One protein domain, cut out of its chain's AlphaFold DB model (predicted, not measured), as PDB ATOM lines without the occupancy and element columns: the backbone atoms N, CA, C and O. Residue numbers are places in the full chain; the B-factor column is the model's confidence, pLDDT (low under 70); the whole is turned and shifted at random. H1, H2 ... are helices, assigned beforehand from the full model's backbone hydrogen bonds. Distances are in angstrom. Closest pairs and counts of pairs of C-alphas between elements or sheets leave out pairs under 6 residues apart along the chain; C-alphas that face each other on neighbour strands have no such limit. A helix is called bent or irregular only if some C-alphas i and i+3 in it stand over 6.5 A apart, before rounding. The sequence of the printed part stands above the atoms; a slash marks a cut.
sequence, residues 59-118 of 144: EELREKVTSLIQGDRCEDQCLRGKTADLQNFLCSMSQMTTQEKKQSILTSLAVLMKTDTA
ATOM      1  N   GLU A  59     292.650 230.510 269.605       85.44
ATOM      2  CA  GLU A  59     292.424 231.938 269.340       85.44
ATOM      3  C   GLU A  59     291.068 232.185 268.666       85.44
ATOM      4  O   GLU A  59     290.273 232.993 269.140       85.44
ATOM      5  N   GLU A  60     290.742 231.415 267.624       87.12
ATOM      6  CA  GLU A  60     289.455 231.503 266.923       87.12
ATOM      7  C   GLU A  60     288.286 231.181 267.868       87.12
ATOM      8  O   GLU A  60     287.234 231.821 267.838       87.12
ATOM      9  N   LEU A  61     288.487 230.219 268.772       88.19
ATOM     10  CA  LEU A  61     287.537 229.875 269.819       88.19
ATOM     11  C   LEU A  61     287.305 231.052 270.779       88.19
ATOM     12  O   LEU A  61     286.155 231.377 271.084       88.19
ATOM     13  N   ARG A  62     288.371 231.722 271.233       90.25
ATOM     14  CA  ARG A  62     288.283 232.904 272.110       90.25
ATOM     15  C   ARG A  62     287.590 234.079 271.431       90.25
ATOM     16  O   ARG A  62     286.736 234.717 272.054       90.25
ATOM     17  N   GLU A  63     287.913 234.345 270.170       92.25
ATOM     18  CA  GLU A  63     287.246 235.376 269.371       92.25
ATOM     19  C   GLU A  63     285.750 235.080 269.234       92.25
ATOM     20  O   GLU A  63     284.913 235.957 269.458       92.25
ATOM     21  N   LYS A  64     285.390 233.822 268.965       90.62
ATOM     22  CA  LYS A  64     283.998 233.389 268.819       90.62
ATOM     23  C   LYS A  64     283.212 233.503 270.124       90.62
ATOM     24  O   LYS A  64     282.095 234.016 270.109       90.62
ATOM     25  N   VAL A  65     283.796 233.107 271.257       92.00
ATOM     26  CA  VAL A  65     283.190 233.308 272.589       92.00
ATOM     27  C   VAL A  65     282.993 234.796 272.875       92.00
ATOM     28  O   VAL A  65     281.931 235.202 273.345       92.00
ATOM     29  N   THR A  66     283.985 235.625 272.556       93.62
ATOM     30  CA  THR A  66     283.910 237.077 272.769       93.62
ATOM     31  C   THR A  66     282.821 237.710 271.903       93.62
ATOM     32  O   THR A  66     282.027 238.503 272.405       93.62
ATOM     33  N   SER A  67     282.732 237.308 270.635       94.69
ATOM     34  CA  SER A  67     281.689 237.737 269.699       94.69
ATOM     35  C   SER A  67     280.290 237.346 270.182       94.69
ATOM     36  O   SER A  67     279.382 238.176 270.163       94.69
ATOM     37  N   LEU A  68     280.114 236.128 270.710       92.25
ATOM     38  CA  LEU A  68     278.840 235.679 271.281       92.25
ATOM     39  C   LEU A  68     278.418 236.506 272.499       92.25
ATOM     40  O   LEU A  68     277.256 236.882 272.601       92.25
ATOM     41  N   ILE A  69     279.353 236.823 273.402       92.88
ATOM     42  CA  ILE A  69     279.063 237.646 274.587       92.88
ATOM     43  C   ILE A  69     278.739 239.091 274.182       92.88
ATOM     44  O   ILE A  69     277.821 239.690 274.733       92.88
ATOM     45  N   GLN A  70     279.469 239.666 273.222       91.75
ATOM     46  CA  GLN A  70     279.219 241.029 272.734       91.75
ATOM     47  C   GLN A  70     277.921 241.137 271.926       91.75
ATOM     48  O   GLN A  70     277.266 242.176 271.945       91.75
ATOM     49  N   GLY A  71     277.556 240.070 271.215       91.69
ATOM     50  CA  GLY A  71     276.318 239.959 270.454       91.69
ATOM     51  C   GLY A  71     275.095 239.594 271.295       91.69
ATOM     52  O   GLY A  71     274.015 239.440 270.719       91.69
ATOM     53  N   ASP A  72     275.240 239.439 272.617       90.81
ATOM     54  CA  ASP A  72     274.135 239.106 273.511       90.81
ATOM     55  C   ASP A  72     273.078 240.218 273.488       90.81
ATOM     56  O   ASP A  72     273.316 241.353 273.905       90.81
ATOM     57  N   ARG A  73     271.896 239.887 272.962       86.06
ATOM     58  CA  ARG A  73     270.737 240.790 272.903       86.06
ATOM     59  C   ARG A  73     269.830 240.658 274.123       86.06
ATOM     60  O   ARG A  73     268.801 241.326 274.175       86.06
ATOM     61  N   CYS A  74     270.161 239.776 275.064       85.19
ATOM     62  CA  CYS A  74     269.416 239.632 276.302       85.19
ATOM     63  C   CYS A  74     269.646 240.857 277.198       85.19
ATOM     64  O   CYS A  74     270.790 241.213 277.482       85.19
ATOM     65  N   GLU A  75     268.562 241.481 277.668       81.81
ATOM     66  CA  GLU A  75     268.622 242.638 278.576       81.81
ATOM     67  C   GLU A  75     269.366 242.302 279.878       81.81
ATOM     68  O   GLU A  75     270.140 243.118 280.379       81.81
ATOM     69  N   ASP A  76     269.225 241.063 280.354       85.00
ATOM     70  CA  ASP A  76     269.896 240.550 281.551       85.00
ATOM     71  C   ASP A  76     271.367 240.160 281.318       85.00
ATOM     72  O   ASP A  76     272.039 239.707 282.244       85.00
ATOM     73  N   GLN A  77     271.886 240.310 280.090       82.56
ATOM     74  CA  GLN A  77     273.251 239.925 279.709       82.56
ATOM     75  C   GLN A  77     273.583 238.488 280.143       82.56
ATOM     76  O   GLN A  77     274.606 238.226 280.782       82.56
ATOM     77  N   CYS A  78     272.696 237.545 279.822       86.25
ATOM     78  CA  CYS A  78     272.751 236.158 280.280       86.25
ATOM     79  C   CYS A  78     274.052 235.419 279.928       86.25
ATOM     80  O   CYS A  78     274.346 234.392 280.552       86.25
ATOM     81  N   LEU A  79     274.800 235.894 278.929       88.00
ATOM     82  CA  LEU A  79     276.090 235.334 278.524       88.00
ATOM     83  C   LEU A  79     277.285 235.957 279.260       88.00
ATOM     84  O   LEU A  79     278.397 235.421 279.215       88.00
ATOM     85  N   ARG A  80     277.087 237.067 279.976       88.69
ATOM     86  CA  ARG A  80     278.156 237.746 280.710       88.69
ATOM     87  C   ARG A  80     278.656 236.873 281.862       88.69
ATOM     88  O   ARG A  80     277.885 236.348 282.654       88.69
ATOM     89  N   GLY A  81     279.978 236.710 281.946       89.00
ATOM     90  CA  GLY A  81     280.627 235.863 282.955       89.00
ATOM     91  C   GLY A  81     280.640 234.363 282.632       89.00
ATOM     92  O   GLY A  81     281.342 233.621 283.311       89.00
ATOM     93  N   LYS A  82     279.960 233.913 281.567       89.62
ATOM     94  CA  LYS A  82     279.900 232.498 281.147       89.62
ATOM     95  C   LYS A  82     280.963 232.112 280.116       89.62
ATOM     96  O   LYS A  82     280.756 231.221 279.299       89.62
ATOM     97  N   THR A  83     282.111 232.785 280.121       91.44
ATOM     98  CA  THR A  83     283.177 232.561 279.129       91.44
ATOM     99  C   THR A  83     283.650 231.107 279.110       91.44
ATOM    100  O   THR A  83     283.752 230.521 278.037       91.44
ATOM    101  N   ALA A  84     283.893 230.512 280.283       88.00
ATOM    102  CA  ALA A  84     284.339 229.123 280.388       88.00
ATOM    103  C   ALA A  84     283.262 228.134 279.915       88.00
ATOM    104  O   ALA A  84     283.564 227.200 279.178       88.00
ATOM    105  N   ASP A  85     281.999 228.374 280.278       86.38
ATOM    106  CA  ASP A  85     280.878 227.521 279.872       86.38
ATOM    107  C   ASP A  85     280.657 227.571 278.357       86.38
ATOM    108  O   ASP A  85     280.475 226.532 277.726       86.38
ATOM    109  N   LEU A  86     280.740 228.763 277.754       89.25
ATOM    110  CA  LEU A  86     280.651 228.940 276.304       89.25
ATOM    111  C   LEU A  86     281.818 228.274 275.576       89.25
ATOM    112  O   LEU A  86     281.607 227.646 274.540       89.25
ATOM    113  N   GLN A  87     283.034 228.377 276.114       88.81
ATOM    114  CA  GLN A  87     284.203 227.715 275.541       88.81
ATOM    115  C   GLN A  87     284.033 226.192 275.559       88.81
ATOM    116  O   GLN A  87     284.173 225.545 274.522       88.81
ATOM    117  N   ASN A  88     283.653 225.632 276.711       85.50
ATOM    118  CA  ASN A  88     283.392 224.202 276.863       85.50
ATOM    119  C   ASN A  88     282.278 223.734 275.924       85.50
ATOM    120  O   ASN A  88     282.438 222.729 275.236       85.50
ATOM    121  N   PHE A  89     281.182 224.491 275.840       85.06
ATOM    122  CA  PHE A  89     280.071 224.195 274.944       85.06
ATOM    123  C   PHE A  89     280.507 224.156 273.475       85.06
ATOM    124  O   PHE A  89     280.206 223.194 272.770       85.06
ATOM    125  N   LEU A  90     281.251 225.163 273.010       85.31
ATOM    126  CA  LEU A  90     281.747 225.208 271.633       85.31
ATOM    127  C   LEU A  90     282.735 224.071 271.338       85.31
ATOM    128  O   LEU A  90     282.648 223.473 270.268       85.31
ATOM    129  N   CYS A  91     283.611 223.723 272.287       83.31
ATOM    130  CA  CYS A  91     284.500 222.564 272.175       83.31
ATOM    131  C   CYS A  91     283.741 221.232 272.130       83.31
ATOM    132  O   CYS A  91     284.145 220.318 271.414       83.31
ATOM    133  N   SER A  92     282.657 221.081 272.893       81.19
ATOM    134  CA  SER A  92     281.809 219.887 272.816       81.19
ATOM    135  C   SER A  92     281.087 219.819 271.472       81.19
ATOM    136  O   SER A  92     281.066 218.773 270.833       81.19
ATOM    137  N   MET A  93     280.565 220.950 270.992       81.19
ATOM    138  CA  MET A  93     279.872 221.034 269.706       81.19
ATOM    139  C   MET A  93     280.797 220.799 268.505       81.19
ATOM    140  O   MET A  93     280.343 220.267 267.494       81.19
ATOM    141  N   SER A  94     282.077 221.176 268.568       80.94
ATOM    142  CA  SER A  94     283.030 220.915 267.478       80.94
ATOM    143  C   SER A  94     283.358 219.430 267.322       80.94
ATOM    144  O   SER A  94     283.678 218.998 266.220       80.94
ATOM    145  N   GLN A  95     283.245 218.652 268.403       78.88
ATOM    146  CA  GLN A  95     283.471 217.203 268.409       78.88
ATOM    147  C   GLN A  95     282.254 216.399 267.936       78.88
ATOM    148  O   GLN A  95     282.393 215.212 267.655       78.88
ATOM    149  N   MET A  96     281.079 217.030 267.857       81.62
ATOM    150  CA  MET A  96     279.855 216.377 267.400       81.62
ATOM    151  C   MET A  96     279.768 216.357 265.874       81.62
ATOM    152  O   MET A  96     279.948 217.393 265.212       81.62
ATOM    153  N   THR A  97     279.393 215.203 265.327       83.62
ATOM    154  CA  THR A  97     279.076 215.060 263.902       83.62
ATOM    155  C   THR A  97     277.817 215.852 263.541       83.62
ATOM    156  O   THR A  97     277.014 216.240 264.399       83.62
ATOM    157  N   THR A  98     277.607 216.100 262.248       82.38
ATOM    158  CA  THR A  98     276.381 216.751 261.759       82.38
ATOM    159  C   THR A  98     275.131 215.947 262.144       82.38
ATOM    160  O   THR A  98     274.130 216.533 262.564       82.38
ATOM    161  N   GLN A  99     275.210 214.612 262.105       81.56
ATOM    162  CA  GLN A  99     274.136 213.724 262.551       81.56
ATOM    163  C   GLN A  99     273.870 213.846 264.060       81.56
ATOM    164  O   GLN A  99     272.715 213.974 264.461       81.56
ATOM    165  N   GLU A 100     274.908 213.870 264.902       82.56
ATOM    166  CA  GLU A 100     274.762 214.034 266.357       82.56
ATOM    167  C   GLU A 100     274.148 215.395 266.715       82.56
ATOM    168  O   GLU A 100     273.261 215.477 267.568       82.56
ATOM    169  N   LYS A 101     274.546 216.466 266.014       81.31
ATOM    170  CA  LYS A 101     273.939 217.802 266.150       81.31
ATOM    171  C   LYS A 101     272.461 217.785 265.767       81.31
ATOM    172  O   LYS A 101     271.628 218.280 266.529       81.31
ATOM    173  N   LYS A 102     272.121 217.184 264.619       83.88
ATOM    174  CA  LYS A 102     270.733 217.022 264.152       83.88
ATOM    175  C   LYS A 102     269.905 216.254 265.181       83.88
ATOM    176  O   LYS A 102     268.834 216.717 265.570       83.88
ATOM    177  N   GLN A 103     270.423 215.132 265.674       85.06
ATOM    178  CA  GLN A 103     269.743 214.311 266.668       85.06
ATOM    179  C   GLN A 103     269.553 215.056 267.993       85.06
ATOM    180  O   GLN A 103     268.466 214.996 268.567       85.06
ATOM    181  N   SER A 104     270.563 215.791 268.467       82.31
ATOM    182  CA  SER A 104     270.472 216.602 269.688       82.31
ATOM    183  C   SER A 104     269.356 217.652 269.590       82.31
ATOM    184  O   SER A 104     268.511 217.742 270.485       82.31
ATOM    185  N   ILE A 105     269.269 218.377 268.469       82.94
ATOM    186  CA  ILE A 105     268.221 219.383 268.236       82.94
ATOM    187  C   ILE A 105     266.834 218.730 268.162       82.94
ATOM    188  O   ILE A 105     265.912 219.179 268.845       82.94
ATOM    189  N   LEU A 106     266.682 217.656 267.379       83.12
ATOM    190  CA  LEU A 106     265.404 216.948 267.236       83.12
ATOM    191  C   LEU A 106     264.925 216.364 268.568       83.12
ATOM    192  O   LEU A 106     263.753 216.496 268.913       83.12
ATOM    193  N   THR A 107     265.835 215.776 269.344       83.50
ATOM    194  CA  THR A 107     265.525 215.221 270.669       83.50
ATOM    195  C   THR A 107     265.089 216.329 271.624       83.50
ATOM    196  O   THR A 107     264.078 216.176 272.305       83.50
ATOM    197  N   SER A 108     265.791 217.470 271.629       78.50
ATOM    198  CA  SER A 108     265.394 218.643 272.422       78.50
ATOM    199  C   SER A 108     263.980 219.086 272.073       78.50
ATOM    200  O   SER A 108     263.142 219.230 272.954       78.50
ATOM    201  N   LEU A 109     263.694 219.260 270.781       78.00
ATOM    202  CA  LEU A 109     262.385 219.695 270.304       78.00
ATOM    203  C   LEU A 109     261.288 218.702 270.704       78.00
ATOM    204  O   LEU A 109     260.257 219.111 271.229       78.00
ATOM    205  N   ALA A 110     261.524 217.403 270.510       81.88
ATOM    206  CA  ALA A 110     260.575 216.356 270.868       81.88
ATOM    207  C   ALA A 110     260.275 216.337 272.374       81.88
ATOM    208  O   ALA A 110     259.116 216.198 272.766       81.88
ATOM    209  N   VAL A 111     261.295 216.515 273.222       80.19
ATOM    210  CA  VAL A 111     261.110 216.646 274.675       80.19
ATOM    211  C   VAL A 111     260.276 217.885 274.987       80.19
ATOM    212  O   VAL A 111     259.297 217.784 275.720       80.19
ATOM    213  N   LEU A 112     260.591 219.031 274.383       72.44
ATOM    214  CA  LEU A 112     259.878 220.285 274.637       72.44
ATOM    215  C   LEU A 112     258.420 220.249 274.207       72.44
ATOM    216  O   LEU A 112     257.578 220.797 274.905       72.44
ATOM    217  N   MET A 113     258.111 219.578 273.101       74.19
ATOM    218  CA  MET A 113     256.732 219.374 272.659       74.19
ATOM    219  C   MET A 113     255.933 218.492 273.626       74.19
ATOM    220  O   MET A 113     254.718 218.649 273.724       74.19
ATOM    221  N   LYS A 114     256.598 217.567 274.329       77.00
ATOM    222  CA  LYS A 114     255.966 216.673 275.311       77.00
ATOM    223  C   LYS A 114     255.858 217.292 276.702       77.00
ATOM    224  O   LYS A 114     254.934 216.965 277.439       77.00
ATOM    225  N   THR A 115     256.790 218.162 277.078       67.94
ATOM    226  CA  THR A 115     256.736 218.875 278.359       67.94
ATOM    227  C   THR A 115     255.828 220.098 278.242       67.94
ATOM    228  O   THR A 115     256.004 220.895 277.327       67.94
ATOM    229  N   ASP A 116     254.901 220.317 279.183       61.53
ATOM    230  CA  ASP A 116     254.035 221.514 279.211       61.53
ATOM    231  C   ASP A 116     254.800 222.773 279.685       61.53
ATOM    232  O   ASP A 116     254.354 223.531 280.538       61.53
ATOM    233  N   THR A 117     256.011 222.980 279.157       60.59
ATOM    234  CA  THR A 117     256.870 224.150 279.410       60.59
ATOM    235  C   THR A 117     256.535 225.323 278.489       60.59
ATOM    236  O   THR A 117     257.090 226.413 278.631       60.59
ATOM    237  N   ALA A 118     255.618 225.116 277.542       59.06
ATOM    238  CA  ALA A 118     255.156 226.139 276.622       59.06
ATOM    239  C   ALA A 118     254.332 227.198 277.364       59.06
ATOM    240  O   ALA A 118     253.235 226.931 277.859       59.06
TER     241      ALA A 118
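AT A GLANCE: This is residues 59 to 118 of the 144 residues of an uncharacterized protein of Phytophthora palmivora var. palmivora (UniProt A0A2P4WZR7). The printed part is an open V of helices: H2, with H1 packed on it at a steep tilt, makes one leg, and H3 makes the other, with the corner of the V at residues 96 and 97. A long loop, residues 71 to 82, joins H1 to H2, and residues 105 to 118, which take in most of H3 and the tail after it, stick out as a free arm. The printed part has 60 residues with three named helices, in the order H1, H2, H3 along the chain, and no named strand; the class is all helix. The whole is loose, with a radius of gyration of the C-alphas of 14.2 A, and flat, spanning 37 by 31 by 15 A along its three main axes.

HOW THE PARTS SIT: The printed part opens with H1, residues 59 to 70, and after a long link of 12 residues comes H2, residues 83 to 95. H1 and H2 touch, with 8 pairs of C-alphas within 8 A. Their closest C-alphas are those of Val 65 and Leu 86, 6.3 A apart. The centres of the two helices are 10.9 A apart. Their lines stand at a steep tilt of 56 degrees, and they run opposite ways. A tight link of 2 residues then joins H2 to H3, residues 98 to 114. H2 and H3 are close but not clearly touching, with 1 pair of C-alphas within 8 A, that of Met 93 and Lys 101, 7.6 A apart. Their centres are 18.3 A apart, and their lines stand at a steep tilt of 64 degrees, opposite ways. H1 and H3 are apart, and H3 touches no helix. Residues 105 to 118, of which 105 to 114 belong to H3, stand free: none of their C-alphas has a C-alpha 8 or more residues away along the chain within 10 A. In the backbones of H1 and H3 every O i to N i+4 pair is within hydrogen-bond range; in H2 it is 8 of 9.

IN THESE COORDINATES: H1 runs from Glu 59, with its C-alpha at (292.424, 231.938, 269.340), to Gln 70, and measures 16.4 A from first to last C-alpha. Residues 71 to 82 hold no named element, and their C-alphas lie 10 to 18 A from the mean of the C-alphas of the printed part. H2 begins at Thr 83, with its C-alpha at (283.177, 232.561, 279.129), and ends at Gln 95, 18.7 A from first to last C-alpha. H3, the longest helix with 17 residues, runs from Thr 98 to Lys 114, with C-alpha 114 at (255.966, 216.673, 275.311), and measures 24.5 A. No helix is bent or irregular.

THE WHOLE: The two C-alphas farthest apart are those of Glu 59 and Asp 116, at 41.0 A; the first and last printed C-alphas, those of Glu 59 and Ala 118, are 38.4 A apart. Without the residues that stand free, the body has 46 residues, spans 33 by 24 by 14 A and has a radius of gyration of 12.0 A. The printed part has no cut, and it is a part of a full chain of 144 residues. The link from H1 to H2 is long and the link from H2 to H3 is tight. The mean pLDDT of the printed part is 83.8; H1 has a mean of 91, H2 of 85 and H3 of 81. The model's confidence is low, under 70, at residues 115 to 118, which follow H3.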